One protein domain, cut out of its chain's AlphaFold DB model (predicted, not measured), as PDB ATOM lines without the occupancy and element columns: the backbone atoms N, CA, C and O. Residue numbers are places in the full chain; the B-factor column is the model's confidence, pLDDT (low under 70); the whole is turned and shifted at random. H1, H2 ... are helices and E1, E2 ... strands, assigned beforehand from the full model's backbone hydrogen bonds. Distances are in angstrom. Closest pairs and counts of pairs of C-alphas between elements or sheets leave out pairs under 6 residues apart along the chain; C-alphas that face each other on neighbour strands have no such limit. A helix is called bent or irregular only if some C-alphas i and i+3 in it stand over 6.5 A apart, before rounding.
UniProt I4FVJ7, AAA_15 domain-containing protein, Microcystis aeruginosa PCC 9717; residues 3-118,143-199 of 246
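This is residues 3 to 118 and 143 to 199 of the 246 residues of the protein "AAA_15 domain-containing protein" of Microcystis aeruginosa PCC 9717 (UniProt I4FVJ7). One broad, twisted sheet of six strands forms a wall, with H1 laid across one face and the other face bare. H1 folds back into H2 as a helical hairpin, H2 lying farther from the sheet than H1; past H2, on that same side, are H4, which runs by the E8 edge, and a small ribbon of two strands, E3 and E4. The printed part has 173 residues, with four named helices and eight named strands in the order E1 E2 H1 H2 E3 E4 H3 E5 E6 E7 E8 H4. The large sheet has the order E2 E1 E5 E6 E7 E8, the small one E3 E4, both antiparallel throughout, and the class is mixed, helices and strands. The whole is compact, with a radius of gyration of the C-alphas of 16.6 A and spans of 51 by 40 by 36 A.

E1, residues 3 to 10, begins with C-alpha 3 at (307.717, 132.533, 254.680) and is 19.7 A long. E2 is residues 13 to 18. H1 is residues 35 to 46, 17.5 A, and H2 is residues 51 to 60, 14.3 A. E3, residues 64 to 67, and E4, residues 75 to 78, are short strands, and H3, residues 80 to 83, is a short helix. E5, residues 94 to 101, is 22.7 A long. E6, residues 104 to 115, is the longest strand at 34.0 A, from C-alpha 104 at (300.878, 136.765, 248.476). E7, residues 144 to 151, is 22.8 A, and E8 is residues 158 to 161. H4, residues 170 to 185, is 22.1 A and ends with C-alpha 185 at (302.568, 128.623, 226.471).

In the large sheet E2 and E8 are the edge strands. E1 and E2 form a hairpin, with N 7 and O 16 at 2.8 A. E1 and E5 are antiparallel, with N 6 and O 98 at 2.8 A. E5 and E6 form a hairpin, with N 99 and O 106 at 2.8 A. E6 and E7 are antiparallel, with N 111 and O 148 at 2.9 A. E7 and E8 form a hairpin, with N 147 and O 160 at 2.8 A. H1 is on this sheet at a height over the sheet of 8.9 A and runs across the strands, at 75 degrees to E5 on the local plane. It is over E5 and only just over E1 and E6, with 3 of its C-alphas on each of these two. The closest C-alphas of H1 and E6 are those of Leu 45 and Val 108, 5.5 A apart. H3 is on the same face as H1, over none of the strands. H1, with residues 40 to 44 alone, touches H2; the closest C-alphas, Phe 44 and Phe 54, are 6.4 A apart, and the two run opposite ways at a shallow tilt of 11 degrees. H2 is not on the large sheet. H4, with residues 173 to 180 alone, touches H2 at a steep tilt of 59 degrees, opposite ways; the closest C-alphas are those of Asp 52 and Ala 177, 6.1 A apart. H4 only grazes the large sheet, with residues 172 to 176. H4 is irregular, with C-alphas 172 and 175 7.2 A apart, and has a kink of 29 degrees near residue 177. E3 and E4 form a hairpin, with N 65 and O 77 at 2.8 A, and residues 77 to 78 of E4 pair antiparallel with residues 168 to 169. The closest C-alphas of E4 and H4, Lys 76 and Arg 170, are 5.5 A apart. H1 and H4 are apart. Every O i to N i+4 pair is within hydrogen-bond range in H1 and H2, 9 of 12 are in H4, and H3 is too short for such a pair.

The C-alphas farthest apart, those of Ile 24 and Gln 118, are 52.9 A apart. Residues 119 to 142 are not printed, and C-alphas 118 and 143 are 9.1 A apart across this cut, in the link from E6 to E7. Of the links that are printed whole, that from E2 to H1, 16 residues, is long. Residues 186 to 199 hold no named element. The mean pLDDT of the printed part is 83.5; it is under 70 at residues 68 to 73, 117 to 118, 143 and 174 to 193, and the mean of H4 is 58.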
ATOM      1  N   GLN A   3     307.290 132.226 253.308       93.31
ATOM      2  CA  GLN A   3     307.717 132.533 254.680       93.31
ATOM      3  C   GLN A   3     307.150 131.543 255.695       93.31
ATOM      4  O   GLN A   3     307.798 131.259 256.701       93.31
ATOM      5  N   SER A   4     305.966 130.998 255.425       95.44
ATOM      6  CA  SER A   4     305.385 129.916 256.211       95.44
ATOM      7  C   SER A   4     304.581 128.961 255.340       95.44
ATOM      8  O   SER A   4     304.137 129.318 254.246       95.44
ATOM      9  N   LEU A   5     304.415 127.741 255.839       97.12
ATOM     10  CA  LEU A   5     303.675 126.648 255.229       97.12
ATOM     11  C   LEU A   5     302.815 125.984 256.304       97.12
ATOM     12  O   LEU A   5     303.323 125.638 257.370       97.12
ATOM     13  N   LYS A   6     301.543 125.750 255.996       98.19
ATOM     14  CA  LYS A   6     300.625 124.957 256.808       98.19
ATOM     15  C   LYS A   6     300.048 123.828 255.960       98.19
ATOM     16  O   LYS A   6     299.650 124.051 254.816       98.19
ATOM     17  N   ILE A   7     300.031 122.622 256.513       98.50
ATOM     18  CA  ILE A   7     299.568 121.395 255.868       98.50
ATOM     19  C   ILE A   7     298.541 120.736 256.788       98.50
ATOM     20  O   ILE A   7     298.835 120.443 257.946       98.50
ATOM     21  N   GLU A   8     297.356 120.461 256.261       98.38
ATOM     22  CA  GLU A   8     296.252 119.847 256.993       98.38
ATOM     23  C   GLU A   8     295.707 118.661 256.202       98.38
ATOM     24  O   GLU A   8     295.430 118.772 255.006       98.38
ATOM     25  N   GLY A   9     295.571 117.519 256.877       96.88
ATOM     26  CA  GLY A   9     294.985 116.307 256.313       96.88
ATOM     27  C   GLY A   9     295.739 115.710 255.124       96.88
ATOM     28  O   GLY A   9     295.098 115.050 254.320       96.88
ATOM     29  N   PHE A  10     297.055 115.928 254.990       97.44
ATOM     30  CA  PHE A  10     297.871 115.446 253.866       97.44
ATOM     31  C   PHE A  10     298.843 114.342 254.284       97.44
ATOM     32  O   PHE A  10     299.765 114.569 255.074       97.44
ATOM     33  N   ARG A  11     298.712 113.160 253.678       94.94
ATOM     34  CA  ARG A  11     299.539 111.976 253.954       94.94
ATOM     35  C   ARG A  11     299.598 111.708 255.466       94.94
ATOM     36  O   ARG A  11     298.568 111.532 256.103       94.94
ATOM     37  N   GLY A  12     300.793 111.693 256.060       93.81
ATOM     38  CA  GLY A  12     300.981 111.504 257.503       93.81
ATOM     39  C   GLY A  12     300.697 112.742 258.364       93.81
ATOM     40  O   GLY A  12     300.735 112.642 259.589       93.81
ATOM     41  N   PHE A  13     300.434 113.907 257.767       95.88
ATOM     42  CA  PHE A  13     300.201 115.153 258.494       95.88
ATOM     43  C   PHE A  13     298.708 115.392 258.716       95.88
ATOM     44  O   PHE A  13     297.984 115.755 257.792       95.88
ATOM     45  N   GLN A  14     298.256 115.253 259.965       95.19
ATOM     46  CA  GLN A  14     296.926 115.731 260.365       95.19
ATOM     47  C   GLN A  14     296.897 117.260 260.413       95.19
ATOM     48  O   GLN A  14     296.029 117.887 259.815       95.19
ATOM     49  N   ASN A  15     297.890 117.850 261.081       97.06
ATOM     50  CA  ASN A  15     298.144 119.284 261.118       97.06
ATOM     51  C   ASN A  15     299.656 119.496 261.281       97.06
ATOM     52  O   ASN A  15     300.274 118.902 262.167       97.06
ATOM     53  N   PHE A  16     300.252 120.291 260.404       97.50
ATOM     54  CA  PHE A  16     301.669 120.620 260.407       97.50
ATOM     55  C   PHE A  16     301.857 122.081 260.016       97.50
ATOM     56  O   PHE A  16     301.259 122.553 259.051       97.50
ATOM     57  N   GLU A  17     302.734 122.778 260.731       96.81
ATOM     58  CA  GLU A  17     303.061 124.171 260.460       96.81
ATOM     59  C   GLU A  17     304.575 124.383 260.507       96.81
ATOM     60  O   GLU A  17     305.278 123.863 261.375       96.81
ATOM     61  N   MET A  18     305.073 125.166 259.556       95.44
ATOM     62  CA  MET A  18     306.450 125.623 259.489       95.44
ATOM     63  C   MET A  18     306.452 127.126 259.234       95.44
ATOM     64  O   MET A  18     305.895 127.592 258.243       95.44
ATOM     65  N   ALA A  19     307.106 127.879 260.110       94.31
ATOM     66  CA  ALA A  19     307.262 129.324 259.997       94.31
ATOM     67  C   ALA A  19     308.738 129.705 259.824       94.31
ATOM     68  O   ALA A  19     309.628 128.867 259.965       94.31
ATOM     69  N   ASN A  20     308.991 130.985 259.549       91.62
ATOM     70  CA  ASN A  20     310.332 131.564 259.421       91.62
ATOM     71  C   ASN A  20     311.196 130.904 258.335       91.62
ATOM     72  O   ASN A  20     312.411 130.788 258.490       91.62
ATOM     73  N   LEU A  21     310.579 130.504 257.219       91.94
ATOM     74  CA  LEU A  21     311.310 130.002 256.059       91.94
ATOM     75  C   LEU A  21     312.279 131.075 255.546       91.94
ATOM     76  O   LEU A  21     311.892 132.207 255.236       91.94
ATOM     77  N   GLY A  22     313.554 130.703 255.478       88.75
ATOM     78  CA  GLY A  22     314.636 131.528 254.965       88.75
ATOM     79  C   GLY A  22     314.785 131.415 253.451       88.75
ATOM     80  O   GLY A  22     314.008 130.748 252.767       88.75
ATOM     81  N   ARG A  23     315.834 132.052 252.918       85.38
ATOM     82  CA  ARG A  23     316.233 131.877 251.508       85.38
ATOM     83  C   ARG A  23     316.693 130.446 251.223       85.38
ATOM     84  O   ARG A  23     316.423 129.922 250.152       85.38
ATOM     85  N   ILE A  24     317.369 129.840 252.197       88.06
ATOM     86  CA  ILE A  24     317.835 128.455 252.178       88.06
ATOM     87  C   ILE A  24     317.239 127.779 253.409       88.06
ATOM     88  O   ILE A  24     317.315 128.325 254.508       88.06
ATOM     89  N   ASN A  25     316.634 126.609 253.216       89.00
ATOM     90  CA  ASN A  25     316.041 125.815 254.287       89.00
ATOM     91  C   ASN A  25     316.547 124.380 254.153       89.00
ATOM     92  O   ASN A  25     316.405 123.779 253.089       89.00
ATOM     93  N   LEU A  26     317.123 123.835 255.224       92.88
ATOM     94  CA  LEU A  26     317.584 122.451 255.274       92.88
ATOM     95  C   LEU A  26     316.620 121.626 256.129       92.88
ATOM     96  O   LEU A  26     316.498 121.847 257.332       92.88
ATOM     97  N   LEU A  27     315.945 120.659 255.508       92.31
ATOM     98  CA  LEU A  27     315.056 119.731 256.203       92.31
ATOM     99  C   LEU A  27     315.835 118.475 256.610       92.31
ATOM    100  O   LEU A  27     316.185 117.658 255.760       92.31
ATOM    101  N   VAL A  28     316.076 118.297 257.910       92.69
ATOM    102  CA  VAL A  28     316.770 117.122 258.471       92.69
ATOM    103  C   VAL A  28     315.817 116.227 259.261       92.69
ATOM    104  O   VAL A  28     314.820 116.682 259.812       92.69
ATOM    105  N   GLY A  29     316.107 114.927 259.309       91.88
ATOM    106  CA  GLY A  29     315.314 113.956 260.067       91.88
ATOM    107  C   GLY A  29     315.465 112.534 259.540       91.88
ATOM    108  O   GLY A  29     316.026 112.319 258.465       91.88
ATOM    109  N   LYS A  30     314.917 111.555 260.268       94.12
ATOM    110  CA  LYS A  30     314.940 110.134 259.877       94.12
ATOM    111  C   LYS A  30     314.193 109.877 258.563       94.12
ATOM    112  O   LYS A  30     313.346 110.669 258.145       94.12
ATOM    113  N   ASN A  31     314.478 108.754 257.910       87.50
ATOM    114  CA  ASN A  31     313.665 108.292 256.782       87.50
ATOM    115  C   ASN A  31     312.195 108.161 257.206       87.50
ATOM    116  O   ASN A  31     311.902 107.911 258.374       87.50
ATOM    117  N   ASN A  32     311.280 108.413 256.271       86.38
ATOM    118  CA  ASN A  32     309.834 108.462 256.514       86.38
ATOM    119  C   ASN A  32     309.327 109.518 257.513       86.38
ATOM    120  O   ASN A  32     308.136 109.547 257.795       86.38
ATOM    121  N   SER A  33     310.149 110.464 257.974       91.62
ATOM    122  CA  SER A  33     309.686 111.541 258.870       91.62
ATOM    123  C   SER A  33     308.818 112.620 258.193       91.62
ATOM    124  O   SER A  33     308.607 113.678 258.773       91.62
ATOM    125  N   GLY A  34     308.385 112.418 256.943       92.25
ATOM    126  CA  GLY A  34     307.554 113.375 256.202       92.25
ATOM    127  C   GLY A  34     308.303 114.473 255.431       92.25
ATOM    128  O   GLY A  34     307.653 115.312 254.818       92.25
ATOM    129  N   LYS A  35     309.646 114.460 255.378       94.81
ATOM    130  CA  LYS A  35     310.442 115.465 254.628       94.81
ATOM    131  C   LYS A  35     310.013 115.591 253.164       94.81
ATOM    132  O   LYS A  35     309.729 116.685 252.694       94.81
ATOM    133  N   THR A  36     309.916 114.462 252.462       92.56
ATOM    134  CA  THR A  36     309.449 114.435 251.071       92.56
ATOM    135  C   THR A  36     308.013 114.939 250.972       92.56
ATOM    136  O   THR A  36     307.713 115.729 250.094       92.56
ATOM    137  N   SER A  37     307.142 114.579 251.917       95.38
ATOM    138  CA  SER A  37     305.749 115.042 251.934       95.38
ATOM    139  C   SER A  37     305.626 116.559 252.115       95.38
ATOM    140  O   SER A  37     304.750 117.170 251.514       95.38
ATOM    141  N   ILE A  38     306.528 117.201 252.861       96.56
ATOM    142  CA  ILE A  38     306.592 118.670 252.932       96.56
ATOM    143  C   ILE A  38     306.920 119.266 251.555       96.56
ATOM    144  O   ILE A  38     306.266 120.211 251.121       96.56
ATOM    145  N   LEU A  39     307.906 118.704 250.850       93.94
ATOM    146  CA  LEU A  39     308.290 119.173 249.515       93.94
ATOM    147  C   LEU A  39     307.169 118.980 248.484       93.94
ATOM    148  O   LEU A  39     306.918 119.868 247.674       93.94
ATOM    149  N   GLU A  40     306.452 117.861 248.550       94.00
ATOM    150  CA  GLU A  40     305.284 117.581 247.706       94.00
ATOM    151  C   GLU A  40     304.135 118.550 247.976       94.00
ATOM    152  O   GLU A  40     303.507 119.039 247.042       94.00
ATOM    153  N   ALA A  41     303.888 118.884 249.246       95.69
ATOM    154  CA  ALA A  41     302.882 119.875 249.600       95.69
ATOM    155  C   ALA A  41     303.219 121.249 248.998       95.69
ATOM    156  O   ALA A  41     302.350 121.910 248.431       95.69
ATOM    157  N   ILE A  42     304.494 121.657 249.041       93.25
ATOM    158  CA  ILE A  42     304.972 122.876 248.370       93.25
ATOM    159  C   ILE A  42     304.775 122.770 246.848       93.25
ATOM    160  O   ILE A  42     304.328 123.730 246.223       93.25
ATOM    161  N   GLN A  43     305.068 121.617 246.246       90.75
ATOM    162  CA  GLN A  43     304.867 121.390 244.814       90.75
ATOM    163  C   GLN A  43     303.387 121.537 244.422       90.75
ATOM    164  O   GLN A  43     303.076 122.235 243.459       90.75
ATOM    165  N   PHE A  44     302.461 120.971 245.202       92.31
ATOM    166  CA  PHE A  44     301.017 121.115 244.987       92.31
ATOM    167  C   PHE A  44     300.535 122.550 245.174       92.31
ATOM    168  O   PHE A  44     299.725 123.033 244.382       92.31
ATOM    169  N   LEU A  45     301.065 123.258 246.171       91.50
ATOM    170  CA  LEU A  45     300.734 124.656 246.436       91.50
ATOM    171  C   LEU A  45     300.988 125.557 245.217       91.50
ATOM    172  O   LEU A  45     300.196 126.457 244.946       91.50
ATOM    173  N   TYR A  46     302.060 125.290 244.465       87.00
ATOM    174  CA  TYR A  46     302.471 126.089 243.306       87.00
ATOM    175  C   TYR A  46     302.141 125.464 241.944       87.00
ATOM    176  O   TYR A  46     302.435 126.084 240.924       87.00
ATOM    177  N   ALA A  47     301.503 124.290 241.902       83.44
ATOM    178  CA  ALA A  47     301.153 123.619 240.649       83.44
ATOM    179  C   ALA A  47     300.127 124.392 239.796       83.44
ATOM    180  O   ALA A  47     300.092 124.183 238.591       83.44
ATOM    181  N   GLN A  48     299.311 125.277 240.391       76.94
ATOM    182  CA  GLN A  48     298.437 126.244 239.695       76.94
ATOM    183  C   GLN A  48     297.663 125.655 238.497       76.94
ATOM    184  O   GLN A  48     297.898 126.005 237.343       76.94
ATOM    185  N   ASN A  49     296.728 124.739 238.760       76.88
ATOM    186  CA  ASN A  49     295.948 124.012 237.746       76.88
ATOM    187  C   ASN A  49     296.759 123.109 236.787       76.88
ATOM    188  O   ASN A  49     296.198 122.546 235.842       76.88
ATOM    189  N   ASN A  50     298.058 122.908 237.008       80.88
ATOM    190  CA  ASN A  50     298.830 121.935 236.248       80.88
ATOM    191  C   ASN A  50     298.684 120.535 236.856       80.88
ATOM    192  O   ASN A  50     299.439 120.119 237.736       80.88
ATOM    193  N   ILE A  51     297.701 119.789 236.349       84.31
ATOM    194  CA  ILE A  51     297.432 118.419 236.797       84.31
ATOM    195  C   ILE A  51     298.596 117.458 236.521       84.31
ATOM    196  O   ILE A  51     298.751 116.482 237.247       84.31
ATOM    197  N   ASP A  52     299.441 117.716 235.514       83.69
ATOM    198  CA  ASP A  52     300.575 116.830 235.223       83.69
ATOM    199  C   ASP A  52     301.574 116.825 236.392       83.69
ATOM    200  O   ASP A  52     302.021 115.749 236.775       83.69
ATOM    201  N   ILE A  53     301.830 117.982 237.023       83.44
ATOM    202  CA  ILE A  53     302.681 118.081 238.223       83.44
ATOM    203  C   ILE A  53     302.105 117.220 239.352       83.44
ATOM    204  O   ILE A  53     302.824 116.452 239.983       83.44
ATOM    205  N   PHE A  54     300.793 117.309 239.578       87.62
ATOM    206  CA  PHE A  54     300.108 116.533 240.610       87.62
ATOM    207  C   PHE A  54     300.261 115.017 240.393       87.62
ATOM    208  O   PHE A  54     300.619 114.281 241.312       87.62
ATOM    209  N   LEU A  55     300.048 114.546 239.162       89.06
ATOM    210  CA  LEU A  55     300.176 113.128 238.802       89.06
ATOM    211  C   LEU A  55     301.629 112.642 238.776       89.06
ATOM    212  O   LEU A  55     301.899 111.464 239.031       89.06
ATOM    213  N   GLU A  56     302.570 113.521 238.440       86.44
ATOM    214  CA  GLU A  56     304.000 113.235 238.462       86.44
ATOM    215  C   GLU A  56     304.473 113.003 239.898       86.44
ATOM    216  O   GLU A  56     305.117 111.989 240.156       86.44
ATOM    217  N   THR A  57     304.072 113.850 240.850       88.56
ATOM    218  CA  THR A  57     304.367 113.658 242.279       88.56
ATOM    219  C   THR A  57     303.892 112.296 242.789       88.56
ATOM    220  O   THR A  57     304.636 111.595 243.469       88.56
ATOM    221  N   ILE A  58     302.676 111.890 242.418       91.50
ATOM    222  CA  ILE A  58     302.124 110.570 242.763       91.50
ATOM    223  C   ILE A  58     302.948 109.459 242.087       91.50
ATOM    224  O   ILE A  58     303.345 108.477 242.714       91.50
ATOM    225  N   SER A  59     303.291 109.642 240.807       89.62
ATOM    226  CA  SER A  59     304.111 108.684 240.055       89.62
ATOM    227  C   SER A  59     305.499 108.483 240.651       89.62
ATOM    228  O   SER A  59     305.985 107.355 240.650       89.62
ATOM    229  N   TYR A  60     306.132 109.544 241.161       87.56
ATOM    230  CA  TYR A  60     307.461 109.484 241.776       87.56
ATOM    231  C   TYR A  60     307.509 108.574 242.999       87.56
ATOM    232  O   TYR A  60     308.564 108.025 243.311       87.56
ATOM    233  N   ARG A  61     306.375 108.385 243.679       88.69
ATOM    234  CA  ARG A  61     306.257 107.436 244.788       88.69
ATOM    235  C   ARG A  61     305.915 106.015 244.362       88.69
ATOM    236  O   ARG A  61     305.900 105.132 245.210       88.69
ATOM    237  N   GLY A  62     305.638 105.793 243.080       92.06
ATOM    238  CA  GLY A  62     305.102 104.522 242.605       92.06
ATOM    239  C   GLY A  62     303.639 104.296 242.994       92.06
ATOM    240  O   GLY A  62     303.189 103.163 242.931       92.06
ATOM    241  N   GLU A  63     302.897 105.347 243.371       94.19
ATOM    242  CA  GLU A  63     301.481 105.293 243.793       94.19
ATOM    243  C   GLU A  63     300.545 105.194 242.569       94.19
ATOM    244  O   GLU A  63     299.670 106.032 242.319       94.19
ATOM    245  N   PHE A  64     300.804 104.210 241.712       93.25
ATOM    246  CA  PHE A  64     300.057 103.978 240.488       93.25
ATOM    247  C   PHE A  64     300.023 102.498 240.121       93.25
ATOM    248  O   PHE A  64     300.946 101.737 240.396       93.25
ATOM    249  N   GLY A  65     298.991 102.128 239.374       90.88
ATOM    250  CA  GLY A  65     298.833 100.805 238.794       90.88
ATOM    251  C   GLY A  65     298.476 100.866 237.316       90.88
ATOM    252  O   GLY A  65     298.496 101.919 236.667       90.88
ATOM    253  N   TRP A  66     298.107  99.704 236.793       88.00
ATOM    254  CA  TRP A  66     297.582  99.546 235.446       88.00
ATOM    255  C   TRP A  66     296.199  98.922 235.546       88.00
ATOM    256  O   TRP A  66     296.046  97.865 236.149       88.00
ATOM    257  N   SER A  67     295.205  99.586 234.967       80.94
ATOM    258  CA  SER A  67     293.863  99.030 234.839       80.94
ATOM    259  C   SER A  67     293.703  98.400 233.460       80.94
ATOM    260  O   SER A  67     294.026  99.017 232.435       80.94
ATOM    261  N   GLU A  68     293.220  97.161 233.454       67.81
ATOM    262  CA  GLU A  68     292.720  96.485 232.262       67.81
ATOM    263  C   GLU A  68     291.265  96.921 232.080       67.81
ATOM    264  O   GLU A  68     290.342  96.369 232.672       67.81
ATOM    265  N   SER A  69     291.059  97.994 231.318       61.25
ATOM    266  CA  SER A  69     289.725  98.340 230.836       61.25
ATOM    267  C   SER A  69     289.361  97.431 229.658       61.25
ATOM    268  O   SER A  69     290.237  96.872 229.003       61.25
ATOM    269  N   ASN A  70     288.072  97.339 229.321       54.31
ATOM    270  CA  ASN A  70     287.577  96.622 228.131       54.31
ATOM    271  C   ASN A  70     288.050  97.234 226.780       54.31
ATOM    272  O   ASN A  70     287.489  96.930 225.730       54.31
ATOM    273  N   LEU A  71     289.045  98.130 226.790       54.78
ATOM    274  CA  LEU A  71     289.685  98.727 225.618       54.78
ATOM    275  C   LEU A  71     291.040  98.048 225.336       54.78
ATOM    276  O   LEU A  71     291.672  97.513 226.243       54.78
ATOM    277  N   PRO A  72     291.566  98.133 224.100       54.81
ATOM    278  CA  PRO A  72     292.759  97.388 223.689       54.81
ATOM    279  C   PRO A  72     294.089  97.842 224.332       54.81
ATOM    280  O   PRO A  72     295.129  97.277 224.010       54.81
ATOM    281  N   SER A  73     294.099  98.849 225.218       65.25
ATOM    282  CA  SER A  73     295.320  99.365 225.855       65.25
ATOM    283  C   SER A  73     295.153  99.518 227.364       65.25
ATOM    284  O   SER A  73     294.230 100.188 227.823       65.25
ATOM    285  N   ARG A  74     296.117  98.985 228.129       78.44
ATOM    286  CA  ARG A  74     296.256  99.226 229.574       78.44
ATOM    287  C   ARG A  74     296.314 100.726 229.844       78.44
ATOM    288  O   ARG A  74     297.136 101.416 229.236       78.44
ATOM    289  N   THR A  75     295.483 101.222 230.760       84.31
ATOM    290  CA  THR A  75     295.551 102.625 231.185       84.31
ATOM    291  C   THR A  75     296.227 102.733 232.542       84.31
ATOM    292  O   THR A  75     295.983 101.930 233.445       84.31
ATOM    293  N   LYS A  76     297.104 103.729 232.689       89.62
ATOM    294  CA  LYS A  76     297.741 104.032 233.974       89.62
ATOM    295  C   LYS A  76     296.684 104.604 234.918       89.62
ATOM    296  O   LYS A  76     295.987 105.547 234.540       89.62
ATOM    297  N   VAL A  77     296.583 104.065 236.127       92.25
ATOM    298  CA  VAL A  77     295.676 104.553 237.178       92.25
ATOM    299  C   VAL A  77     296.474 105.034 238.383       92.25
ATOM    300  O   VAL A  77     297.506 104.455 238.699       92.25
ATOM    301  N   PHE A  78     296.026 106.102 239.032       94.25
ATOM    302  CA  PHE A  78     296.703 106.733 240.166       94.25
ATOM    303  C   PHE A  78     295.934 106.485 241.460       94.25
ATOM    304  O   PHE A  78     294.714 106.661 241.504       94.25
ATOM    305  N   GLU A  79     296.651 106.118 242.516       94.12
ATOM    306  CA  GLU A  79     296.084 105.762 243.818       94.12
ATOM    307  C   GLU A  79     295.975 107.005 244.711       94.12
ATOM    308  O   GLU A  79     296.827 107.305 245.546       94.12
ATOM    309  N   ILE A  80     294.898 107.771 244.511       94.06
ATOM    310  CA  ILE A  80     294.688 109.071 245.172       94.06
ATOM    311  C   ILE A  80     294.480 108.933 246.690       94.06
ATOM    312  O   ILE A  80     294.743 109.873 247.442       94.06
ATOM    313  N   CYS A  81     294.060 107.758 247.166       93.88
ATOM    314  CA  CYS A  81     293.858 107.489 248.588       93.88
ATOM    315  C   CYS A  81     295.122 107.738 249.426       93.88
ATOM    316  O   CYS A  81     295.014 108.185 250.566       93.88
ATOM    317  N   HIS A  82     296.324 107.560 248.861       95.19
ATOM    318  CA  HIS A  82     297.584 107.776 249.578       95.19
ATOM    319  C   HIS A  82     297.885 109.243 249.910       95.19
ATOM    320  O   HIS A  82     298.779 109.518 250.716       95.19
ATOM    321  N   LEU A  83     297.130 110.186 249.341       95.25
ATOM    322  CA  LEU A  83     297.184 111.592 249.734       95.25
ATOM    323  C   LEU A  83     296.470 111.854 251.063       95.25
ATOM    324  O   LEU A  83     296.763 112.858 251.708       95.25
ATOM    325  N   PHE A  84     295.562 110.968 251.479       95.19
ATOM    326  CA  PHE A  84     294.768 111.113 252.693       95.19
ATOM    327  C   PHE A  84     295.370 110.303 253.856       95.19
ATOM    328  O   PHE A  84     295.910 109.209 253.651       95.19
ATOM    329  N   PRO A  85     295.281 110.807 255.101       92.94
ATOM    330  CA  PRO A  85     295.706 110.073 256.279       92.94
ATOM    331  C   PRO A  85     294.972 108.741 256.408       92.94
ATOM    332  O   PRO A  85     293.752 108.687 256.284       92.94
ATOM    333  N   GLY A  86     295.723 107.674 256.679       92.25
ATOM    334  CA  GLY A  86     295.175 106.319 256.768       92.25
ATOM    335  C   GLY A  86     294.924 105.643 255.418       92.25
ATOM    336  O   GLY A  86     294.444 104.518 255.412       92.25
ATOM    337  N   HIS A  87     295.289 106.279 254.297       93.06
ATOM    338  CA  HIS A  87     295.104 105.739 252.943       93.06
ATOM    339  C   HIS A  87     293.636 105.473 252.579       93.06
ATOM    340  O   HIS A  87     293.334 104.564 251.809       93.06
ATOM    341  N   GLU A  88     292.725 106.282 253.119       91.00
ATOM    342  CA  GLU A  88     291.285 106.129 252.931       91.00
ATOM    343  C   GLU A  88     290.676 107.416 252.369       91.00
ATOM    344  O   GLU A  88     290.905 108.518 252.878       91.00
ATOM    345  N   ILE A  89     289.877 107.272 251.312       88.81
ATOM    346  CA  ILE A  89     289.100 108.374 250.753       88.81
ATOM    347  C   ILE A  89     287.784 108.445 251.515       88.81
ATOM    348  O   ILE A  89     286.888 107.636 251.304       88.81
ATOM    349  N   ILE A  90     287.663 109.450 252.375       87.56
ATOM    350  CA  ILE A  90     286.412 109.749 253.067       87.56
ATOM    351  C   ILE A  90     285.817 110.991 252.401       87.56
ATOM    352  O   ILE A  90     286.446 112.057 252.469       87.56
ATOM    353  N   PRO A  91     284.638 110.887 251.758       86.06
ATOM    354  CA  PRO A  91     283.982 112.034 251.150       86.06
ATOM    355  C   PRO A  91     283.873 113.209 252.125       86.06
ATOM    356  O   PRO A  91     283.725 113.030 253.334       86.06
ATOM    357  N   SER A  92     283.991 114.425 251.598       82.69
ATOM    358  CA  SER A  92     283.972 115.680 252.367       82.69
ATOM    359  C   SER A  92     285.194 115.953 253.256       82.69
ATOM    360  O   SER A  92     285.353 117.100 253.687       82.69
ATOM    361  N   LYS A  93     286.102 114.989 253.496       90.31
ATOM    362  CA  LYS A  93     287.418 115.319 254.069       90.31
ATOM    363  C   LYS A  93     288.247 116.099 253.053       90.31
ATOM    364  O   LYS A  93     288.224 115.827 251.851       90.31
ATOM    365  N   LYS A  94     288.984 117.086 253.560       95.44
ATOM    366  CA  LYS A  94     289.792 117.997 252.752       95.44
ATOM    367  C   LYS A  94     291.249 117.909 253.170       95.44
ATOM    368  O   LYS A  94     291.554 117.909 254.359       95.44
ATOM    369  N   ILE A  95     292.121 117.892 252.176       97.81
ATOM    370  CA  ILE A  95     293.518 118.274 252.313       97.81
ATOM    371  C   ILE A  95     293.581 119.776 252.064       97.81
ATOM    372  O   ILE A  95     293.075 120.254 251.046       97.81
ATOM    373  N   ILE A  96     294.218 120.515 252.964       97.94
ATOM    374  CA  ILE A  96     294.440 121.950 252.801       97.94
ATOM    375  C   ILE A  96     295.930 122.204 252.961       97.94
ATOM    376  O   ILE A  96     296.523 121.891 253.990       97.94
ATOM    377  N   ILE A  97     296.543 122.782 251.935       98.00
ATOM    378  CA  ILE A  97     297.924 123.248 251.998       98.00
ATOM    379  C   ILE A  97     297.885 124.741 251.739       98.00
ATOM    380  O   ILE A  97     297.424 125.169 250.684       98.00
ATOM    381  N   SER A  98     298.373 125.528 252.689       97.00
ATOM    382  CA  SER A  98     298.437 126.982 252.579       97.00
ATOM    383  C   SER A  98     299.845 127.481 252.847       97.00
ATOM    384  O   SER A  98     300.620 126.884 253.594       97.00
ATOM    385  N   GLY A  99     300.202 128.578 252.196       94.56
ATOM    386  CA  GLY A  99     301.513 129.177 252.315       94.56
ATOM    387  C   GLY A  99     301.442 130.685 252.206       94.56
ATOM    388  O   GLY A  99     300.739 131.235 251.356       94.56
ATOM    389  N   TYR A 100     302.201 131.350 253.064       92.25
ATOM    390  CA  TYR A 100     302.207 132.802 253.164       92.25
ATOM    391  C   TYR A 100     303.563 133.325 252.721       92.25
ATOM    392  O   TYR A 100     304.609 132.858 253.175       92.25
ATOM    393  N   GLY A 101     303.552 134.294 251.815       87.81
ATOM    394  CA  GLY A 101     304.703 135.125 251.489       87.81
ATOM    395  C   GLY A 101     304.440 136.581 251.867       87.81
ATOM    396  O   GLY A 101     303.326 136.956 252.220       87.81
ATOM    397  N   LYS A 102     305.455 137.439 251.711       81.44
ATOM    398  CA  LYS A 102     305.371 138.868 252.086       81.44
ATOM    399  C   LYS A 102     304.210 139.636 251.443       81.44
ATOM    400  O   LYS A 102     303.784 140.654 251.975       81.44
ATOM    401  N   SER A 103     303.759 139.210 250.267       83.50
ATOM    402  CA  SER A 103     302.763 139.940 249.466       83.50
ATOM    403  C   SER A 103     301.820 139.011 248.707       83.50
ATOM    404  O   SER A 103     301.194 139.425 247.736       83.50
ATOM    405  N   TYR A 104     301.772 137.735 249.089       84.88
ATOM    406  CA  TYR A 104     300.878 136.765 248.476       84.88
ATOM    407  C   TYR A 104     300.519 135.674 249.473       84.88
ATOM    408  O   TYR A 104     301.305 135.324 250.355       84.88
ATOM    409  N   LEU A 105     299.330 135.124 249.282       89.00
ATOM    410  CA  LEU A 105     298.849 133.940 249.960       89.00
ATOM    411  C   LEU A 105     298.537 132.921 248.875       89.00
ATOM    412  O   LEU A 105     297.827 133.229 247.919       89.00
ATOM    413  N   ALA A 106     299.099 131.731 249.012       90.88
ATOM    414  CA  ALA A 106     298.758 130.591 248.184       90.88
ATOM    415  C   ALA A 106     298.012 129.585 249.055       90.88
ATOM    416  O   ALA A 106     298.353 129.384 250.220       90.88
ATOM    417  N   SER A 107     297.001 128.939 248.493       94.81
ATOM    418  CA  SER A 107     296.406 127.760 249.108       94.81
ATOM    419  C   SER A 107     295.885 126.850 248.021       94.81
ATOM    420  O   SER A 107     295.356 127.332 247.018       94.81
ATOM    421  N   VAL A 108     296.001 125.552 248.258       95.44
ATOM    422  CA  VAL A 108     295.350 124.505 247.484       95.44
ATOM    423  C   VAL A 108     294.494 123.660 248.419       95.44
ATOM    424  O   VAL A 108     294.915 123.317 249.526       95.44
ATOM    425  N   THR A 109     293.288 123.350 247.965       96.75
ATOM    426  CA  THR A 109     292.346 122.462 248.641       96.75
ATOM    427  C   THR A 109     292.092 121.272 247.735       96.75
ATOM    428  O   THR A 109     291.710 121.459 246.579       96.75
ATOM    429  N   ILE A 110     292.298 120.064 248.253       96.12
ATOM    430  CA  ILE A 110     291.999 118.808 247.558       96.12
ATOM    431  C   ILE A 110     290.930 118.075 248.364       96.12
ATOM    432  O   ILE A 110     291.073 117.899 249.573       96.12
ATOM    433  N   SER A 111     289.860 117.640 247.714       94.81
ATOM    434  CA  SER A 111     288.791 116.882 248.362       94.81
ATOM    435  C   SER A 111     288.157 115.894 247.405       94.81
ATOM    436  O   SER A 111     288.224 116.069 246.191       94.81
ATOM    437  N   VAL A 112     287.514 114.869 247.957       94.00
ATOM    438  CA  VAL A 112     286.659 113.972 247.181       94.00
ATOM    439  C   VAL A 112     285.215 114.181 247.614       94.00
ATOM    440  O   VAL A 112     284.907 114.195 248.808       94.00
ATOM    441  N   GLU A 113     284.336 114.372 246.642       91.06
ATOM    442  CA  GLU A 113     282.895 114.502 246.835       91.06
ATOM    443  C   GLU A 113     282.190 113.280 246.247       91.06
ATOM    444  O   GLU A 113     282.621 112.746 245.225       91.06
ATOM    445  N   SER A 114     281.121 112.827 246.901       88.00
ATOM    446  CA  SER A 114     280.254 111.768 246.383       88.00
ATOM    447  C   SER A 114     278.989 112.396 245.821       88.00
ATOM    448  O   SER A 114     278.313 113.157 246.515       88.00
ATOM    449  N   ILE A 115     278.686 112.093 244.562       82.56
ATOM    450  CA  ILE A 115     277.466 112.535 243.897       82.56
ATOM    451  C   ILE A 115     276.518 111.338 243.804       82.56
ATOM    452  O   ILE A 115     276.833 110.378 243.094       82.56
ATOM    453  N   PRO A 116     275.353 111.377 244.475       74.44
ATOM    454  CA  PRO A 116     274.361 110.323 244.338       74.44
ATOM    455  C   PRO A 116     273.870 110.270 242.890       74.44
ATOM    456  O   PRO A 116     273.505 111.290 242.297       74.44
ATOM    457  N   ILE A 117     273.875 109.074 242.308       66.81
ATOM    458  CA  ILE A 117     273.356 108.849 240.962       66.81
ATOM    459  C   ILE A 117     271.834 108.819 241.091       66.81
ATOM    460  O   ILE A 117     271.271 107.854 241.594       66.81
ATOM    461  N   GLN A 118     271.147 109.879 240.659       58.56
ATOM    462  CA  GLN A 118     269.696 109.806 240.493       58.56
ATOM    463  C   GLN A 118     269.424 108.911 239.284       58.56
ATOM    464  O   GLN A 118     269.548 109.347 238.139       58.56
ATOM    465  N   GLY A 143     277.666 106.279 244.819       65.50
ATOM    466  CA  GLY A 143     277.681 107.628 244.281       65.50
ATOM    467  C   GLY A 143     279.003 107.883 243.559       65.50
ATOM    468  O   GLY A 143     280.077 107.500 244.026       65.50
ATOM    469  N   LYS A 144     278.922 108.512 242.389       84.94
ATOM    470  CA  LYS A 144     280.090 108.857 241.584       84.94
ATOM    471  C   LYS A 144     281.026 109.733 242.414       84.94
ATOM    472  O   LYS A 144     280.621 110.796 242.883       84.94
ATOM    473  N   LEU A 145     282.274 109.298 242.575       90.75
ATOM    474  CA  LEU A 145     283.282 110.053 243.312       90.75
ATOM    475  C   LEU A 145     283.983 111.053 242.387       90.75
ATOM    476  O   LEU A 145     284.501 110.693 241.327       90.75
ATOM    477  N   ILE A 146     284.028 112.316 242.807       92.38
ATOM    478  CA  ILE A 146     284.716 113.396 242.099       92.38
ATOM    479  C   ILE A 146     285.841 113.940 242.971       92.38
ATOM    480  O   ILE A 146     285.608 114.464 244.059       92.38
ATOM    481  N   LEU A 147     287.068 113.850 242.465       93.75
ATOM    482  CA  LEU A 147     288.226 114.556 242.989       93.75
ATOM    483  C   LEU A 147     288.163 116.021 242.551       93.75
ATOM    484  O   LEU A 147     288.181 116.312 241.357       93.75
ATOM    485  N   SER A 148     288.143 116.929 243.519       93.56
ATOM    486  CA  SER A 148     288.198 118.373 243.315       93.56
ATOM    487  C   SER A 148     289.529 118.924 243.821       93.56
ATOM    488  O   SER A 148     289.941 118.628 244.944       93.56
ATOM    489  N   ILE A 149     290.215 119.717 242.995       94.00
ATOM    490  CA  ILE A 149     291.463 120.407 243.341       94.00
ATOM    491  C   ILE A 149     291.318 121.888 242.996       94.00
ATOM    492  O   ILE A 149     291.236 122.260 241.825       94.00
ATOM    493  N   GLY A 150     291.294 122.748 244.010       92.38
ATOM    494  CA  GLY A 150     291.113 124.190 243.849       92.38
ATOM    495  C   GLY A 150     292.268 124.988 244.437       92.38
ATOM    496  O   GLY A 150     292.674 124.740 245.568       92.38
ATOM    497  N   TRP A 151     292.751 125.986 243.694       91.69
ATOM    498  CA  TRP A 151     293.725 126.967 244.177       91.69
ATOM    499  C   TRP A 151     293.054 128.315 244.428       91.69
ATOM    500  O   TRP A 151     292.171 128.729 243.673       91.69
ATOM    501  N   ILE A 152     293.510 129.037 245.453       87.94
ATOM    502  CA  ILE A 152     293.087 130.424 245.678       87.94
ATOM    503  C   ILE A 152     293.482 131.279 244.469       87.94
ATOM    504  O   ILE A 152     294.632 131.267 244.037       87.94
ATOM    505  N   GLY A 153     292.513 132.023 243.931       77.56
ATOM    506  CA  GLY A 153     292.683 132.857 242.738       77.56
ATOM    507  C   GLY A 153     292.416 132.143 241.407       77.56
ATOM    508  O   GLY A 153     292.346 132.817 240.381       77.56
ATOM    509  N   SER A 154     292.212 130.818 241.397       78.62
ATOM    510  CA  SER A 154     291.716 130.109 240.208       78.62
ATOM    511  C   SER A 154     290.217 130.363 240.011       78.62
ATOM    512  O   SER A 154     289.458 130.378 240.978       78.62
ATOM    513  N   GLN A 155     289.774 130.525 238.757       75.06
ATOM    514  CA  GLN A 155     288.356 130.728 238.426       75.06
ATOM    515  C   GLN A 155     287.490 129.486 238.691       75.06
ATOM    516  O   GLN A 155     286.332 129.626 239.075       75.06
ATOM    517  N   LYS A 156     288.033 128.280 238.480       84.25
ATOM    518  CA  LYS A 156     287.321 127.016 238.711       84.25
ATOM    519  C   LYS A 156     288.285 125.941 239.241       84.25
ATOM    520  O   LYS A 156     289.428 125.897 238.773       84.25
ATOM    521  N   PRO A 157     287.870 125.092 240.201       88.44
ATOM    522  CA  PRO A 157     288.635 123.906 240.567       88.44
ATOM    523  C   PRO A 157     288.722 122.904 239.409       88.44
ATOM    524  O   PRO A 157     287.867 122.852 238.521       88.44
ATOM    525  N   ILE A 158     289.771 122.089 239.441       88.88
ATOM    526  CA  ILE A 158     289.900 120.890 238.620       88.88
ATOM    527  C   ILE A 158     289.003 119.816 239.219       88.88
ATOM    528  O   ILE A 158     289.190 119.447 240.373       88.88
ATOM    529  N   GLU A 159     288.075 119.299 238.424       91.00
ATOM    530  CA  GLU A 159     287.149 118.239 238.817       91.00
ATOM    531  C   GLU A 159     287.415 117.008 237.950       91.00
ATOM    532  O   GLU A 159     287.385 117.083 236.720       91.00
ATOM    533  N   LEU A 160     287.709 115.877 238.589       90.38
ATOM    534  CA  LEU A 160     288.066 114.626 237.931       90.38
ATOM    535  C   LEU A 160     287.273 113.473 238.533       90.38
ATOM    536  O   LEU A 160     287.257 113.277 239.743       90.38
ATOM    537  N   GLU A 161     286.642 112.686 237.676       90.38
ATOM    538  CA  GLU A 161     285.938 111.478 238.090       90.38
ATOM    539  C   GLU A 161     286.925 110.372 238.472       90.38
ATOM    540  O   GLU A 161     287.860 110.065 237.722       90.38
ATOM    541  N   LEU A 162     286.696 109.779 239.642       90.31
ATOM    542  CA  LEU A 162     287.395 108.588 240.099       90.31
ATOM    543  C   LEU A 162     286.661 107.336 239.609       90.31
ATOM    544  O   LEU A 162     285.440 107.318 239.462       90.31
ATOM    545  N   LEU A 163     287.422 106.274 239.371       88.19
ATOM    546  CA  LEU A 163     286.885 104.939 239.138       88.19
ATOM    547  C   LEU A 163     286.232 104.401 240.422       88.19
ATOM    548  O   LEU A 163     286.499 104.896 241.516       88.19
ATOM    549  N   ALA A 164     285.426 103.343 240.300       83.38
ATOM    550  CA  ALA A 164     284.714 102.731 241.430       83.38
ATOM    551  C   ALA A 164     285.639 102.309 242.591       83.38
ATOM    552  O   ALA A 164     285.250 102.358 243.749       83.38
ATOM    553  N   ASN A 165     286.892 101.960 242.291       84.69
ATOM    554  CA  ASN A 165     287.912 101.626 243.288       84.69
ATOM    555  C   ASN A 165     288.643 102.855 243.880       84.69
ATOM    556  O   ASN A 165     289.685 102.700 244.511       84.69
ATOM    557  N   GLY A 166     288.169 104.079 243.621       87.00
ATOM    558  CA  GLY A 166     288.772 105.325 244.103       87.00
ATOM    559  C   GLY A 166     290.042 105.767 243.365       87.00
ATOM    560  O   GLY A 166     290.664 106.754 243.760       87.00
ATOM    561  N   THR A 167     290.446 105.071 242.296       91.44
ATOM    562  CA  THR A 167     291.630 105.444 241.503       91.44
ATOM    563  C   THR A 167     291.295 106.436 240.395       91.44
ATOM    564  O   THR A 167     290.170 106.507 239.905       91.44
ATOM    565  N   LEU A 168     292.287 107.213 239.966       91.31
ATOM    566  CA  LEU A 168     292.144 108.178 238.879       91.31
ATOM    567  C   LEU A 168     292.789 107.638 237.599       91.31
ATOM    568  O   LEU A 168     293.985 107.366 237.579       91.31
ATOM    569  N   ALA A 169     292.036 107.523 236.507       89.44
ATOM    570  CA  ALA A 169     292.586 107.078 235.225       89.44
ATOM    571  C   ALA A 169     293.348 108.199 234.499       89.44
ATOM    572  O   ALA A 169     292.865 109.328 234.378       89.44
ATOM    573  N   ARG A 170     294.520 107.885 233.929       84.69
ATOM    574  CA  ARG A 170     295.324 108.849 233.157       84.69
ATOM    575  C   ARG A 170     294.547 109.420 231.976       84.69
ATOM    576  O   ARG A 170     294.649 110.621 231.729       84.69
ATOM    577  N   ASP A 171     293.755 108.610 231.283       79.19
ATOM    578  CA  ASP A 171     292.972 109.071 230.132       79.19
ATOM    579  C   ASP A 171     291.936 110.142 230.506       79.19
ATOM    580  O   ASP A 171     291.763 111.104 229.753       79.19
ATOM    581  N   SER A 172     291.355 110.076 231.711       72.56
ATOM    582  CA  SER A 172     290.444 111.104 232.243       72.56
ATOM    583  C   SER A 172     291.127 112.464 232.435       72.56
ATOM    584  O   SER A 172     290.475 113.502 232.396       72.56
ATOM    585  N   THR A 173     292.455 112.481 232.575       70.12
ATOM    586  CA  THR A 173     293.255 113.703 232.789       70.12
ATOM    587  C   THR A 173     293.873 114.268 231.503       70.12
ATOM    588  O   THR A 173     294.315 115.419 231.476       70.12
ATOM    589  N   ARG A 174     293.898 113.493 230.406       66.81
ATOM    590  CA  ARG A 174     294.615 113.851 229.166       66.81
ATOM    591  C   ARG A 174     294.093 115.122 228.499       66.81
ATOM    592  O   ARG A 174     294.899 115.896 227.989       66.81
ATOM    593  N   ARG A 175     292.777 115.367 228.535       59.25
ATOM    594  CA  ARG A 175     292.176 116.594 227.974       59.25
ATOM    595  C   ARG A 175     292.568 117.851 228.753       59.25
ATOM    596  O   ARG A 175     292.575 118.937 228.189       59.25
ATOM    597  N   MET A 176     292.902 117.710 230.034       59.06
ATOM    598  CA  MET A 176     293.316 118.829 230.881       59.06
ATOM    599  C   MET A 176     294.816 119.102 230.771       59.06
ATOM    600  O   MET A 176     295.220 120.259 230.748       59.06
ATOM    601  N   ALA A 177     295.632 118.055 230.611       55.53
ATOM    602  CA  ALA A 177     297.073 118.167 230.380       55.53
ATOM    603  C   ALA A 177     297.428 118.918 229.080       55.53
ATOM    604  O   ALA A 177     298.433 119.622 229.009       55.53
ATOM    605  N   SER A 178     296.605 118.802 228.031       52.47
ATOM    606  CA  SER A 178     296.778 119.605 226.813       52.47
ATOM    607  C   SER A 178     296.445 121.081 227.044       52.47
ATOM    608  O   SER A 178     297.166 121.945 226.549       52.47
ATOM    609  N   LEU A 179     295.406 121.384 227.829       48.50
ATOM    610  CA  LEU A 179     295.001 122.757 228.153       48.50
ATOM    611  C   LEU A 179     295.995 123.460 229.090       48.50
ATOM    612  O   LEU A 179     296.293 124.631 228.863       48.50
ATOM    613  N   SER A 180     296.572 122.756 230.071       51.22
ATOM    614  CA  SER A 180     297.592 123.313 230.975       51.22
ATOM    615  C   SER A 180     298.915 123.621 230.262       51.22
ATOM    616  O   SER A 180     299.576 124.613 230.562       51.22
ATOM    617  N   ARG A 181     299.300 122.818 229.260       50.66
ATOM    618  CA  ARG A 181     300.464 123.112 228.400       50.66
ATOM    619  C   ARG A 181     300.223 124.318 227.502       50.66
ATOM    620  O   ARG A 181     301.139 125.104 227.280       50.66
ATOM    621  N   ILE A 182     299.000 124.473 226.997       47.12
ATOM    622  CA  ILE A 182     298.603 125.634 226.196       47.12
ATOM    623  C   ILE A 182     298.581 126.898 227.067       47.12
ATOM    624  O   ILE A 182     299.128 127.911 226.649       47.12
ATOM    625  N   SER A 183     298.056 126.841 228.295       47.09
ATOM    626  CA  SER A 183     298.049 127.989 229.212       47.09
ATOM    627  C   SER A 183     299.455 128.402 229.662       47.09
ATOM    628  O   SER A 183     299.751 129.594 229.702       47.09
ATOM    629  N   HIS A 184     300.351 127.437 229.907       43.84
ATOM    630  CA  HIS A 184     301.775 127.705 230.150       43.84
ATOM    631  C   HIS A 184     302.472 128.344 228.939       43.84
ATOM    632  O   HIS A 184     303.378 129.154 229.116       43.84
ATOM    633  N   LYS A 185     302.047 128.016 227.709       40.22
ATOM    634  CA  LYS A 185     302.568 128.623 226.471       40.22
ATOM    635  C   LYS A 185     301.960 130.004 226.179       40.22
ATOM    636  O   LYS A 185     302.569 130.784 225.457       40.22
ATOM    637  N   ILE A 186     300.782 130.300 226.736       35.41
ATOM    638  CA  ILE A 186     300.031 131.557 226.559       35.41
ATOM    639  C   ILE A 186     300.413 132.630 227.599       35.41
ATOM    640  O   ILE A 186     299.909 133.744 227.541       35.41
ATOM    641  N   GLY A 187     301.366 132.371 228.499       35.59
ATOM    642  CA  GLY A 187     301.863 133.417 229.398       35.59
ATOM    643  C   GLY A 187     300.811 133.878 230.407       35.59
ATOM    644  O   GLY A 187     300.690 135.066 230.682       35.59
ATOM    645  N   ILE A 188     300.036 132.942 230.970       42.91
ATOM    646  CA  ILE A 188     299.362 133.223 232.240       42.91
ATOM    647  C   ILE A 188     300.477 133.355 233.279       42.91
ATOM    648  O   ILE A 188     301.162 132.375 233.568       42.91
ATOM    649  N   ASP A 189     300.702 134.585 233.742       40.41
ATOM    650  CA  ASP A 189     301.797 135.012 234.615       40.41
ATOM    651  C   ASP A 189     302.024 134.067 235.807       40.41
ATOM    652  O   ASP A 189     301.466 134.240 236.895       40.41
ATOM    653  N   ASN A 190     302.927 133.099 235.644       49.22
ATOM    654  CA  ASN A 190     303.532 132.400 236.767       49.22
ATOM    655  C   ASN A 190     304.444 133.389 237.493       49.22
ATOM    656  O   ASN A 190     305.639 133.481 237.229       49.22
ATOM    657  N   LYS A 191     303.881 134.135 238.445       52.12
ATOM    658  CA  LYS A 191     304.619 135.114 239.259       52.12
ATOM    659  C   LYS A 191     305.728 134.477 240.117       52.12
ATOM    660  O   LYS A 191     306.529 135.193 240.714       52.12
ATOM    661  N   ILE A 192     305.759 133.145 240.221       57.91
ATOM    662  CA  ILE A 192     306.757 132.372 240.964       57.91
ATOM    663  C   ILE A 192     307.210 131.204 240.085       57.91
ATOM    664  O   ILE A 192     306.449 130.269 239.843       57.91
ATOM    665  N   GLU A 193     308.458 131.255 239.629       63.59
ATOM    666  CA  GLU A 193     309.122 130.134 238.967       63.59
ATOM    667  C   GLU A 193     309.518 129.101 240.035       63.59
ATOM    668  O   GLU A 193     310.471 129.297 240.790       63.59
ATOM    669  N   LEU A 194     308.740 128.020 240.163       74.12
ATOM    670  CA  LEU A 194     309.094 126.881 241.012       74.12
ATOM    671  C   LEU A 194     309.768 125.810 240.152       74.12
ATOM    672  O   LEU A 194     309.131 125.227 239.277       74.12
ATOM    673  N   LYS A 195     311.028 125.494 240.458       76.50
ATOM    674  CA  LYS A 195     311.732 124.343 239.885       76.50
ATOM    675  C   LYS A 195     311.901 123.268 240.950       76.50
ATOM    676  O   LYS A 195     312.545 123.498 241.972       76.50
ATOM    677  N   PHE A 196     311.311 122.101 240.713       78.56
ATOM    678  CA  PHE A 196     311.508 120.934 241.564       78.56
ATOM    679  C   PHE A 196     312.701 120.132 241.043       78.56
ATOM    680  O   PHE A 196     312.724 119.745 239.877       78.56
ATOM    681  N   LEU A 197     313.701 119.922 241.896       80.00
ATOM    682  CA  LEU A 197     314.887 119.136 241.574       80.00
ATOM    683  C   LEU A 197     314.853 117.849 242.396       80.00
ATOM    684  O   LEU A 197     314.774 117.891 243.624       80.00
ATOM    685  N   THR A 198     314.908 116.710 241.716       75.88
ATOM    686  CA  THR A 198     315.037 115.388 242.334       75.88
ATOM    687  C   THR A 198     316.473 114.889 242.167       75.88
ATOM    688  O   THR A 198     317.191 115.374 241.290       75.88
ATOM    689  N   PRO A 199     316.923 113.889 242.950       70.75
ATOM    690  CA  PRO A 199     318.258 113.307 242.777       70.75
ATOM    691  C   PRO A 199     318.538 112.774 241.363       70.75
ATOM    692  O   PRO A 199     319.692 112.601 240.996       70.75
TER     693      PRO A 199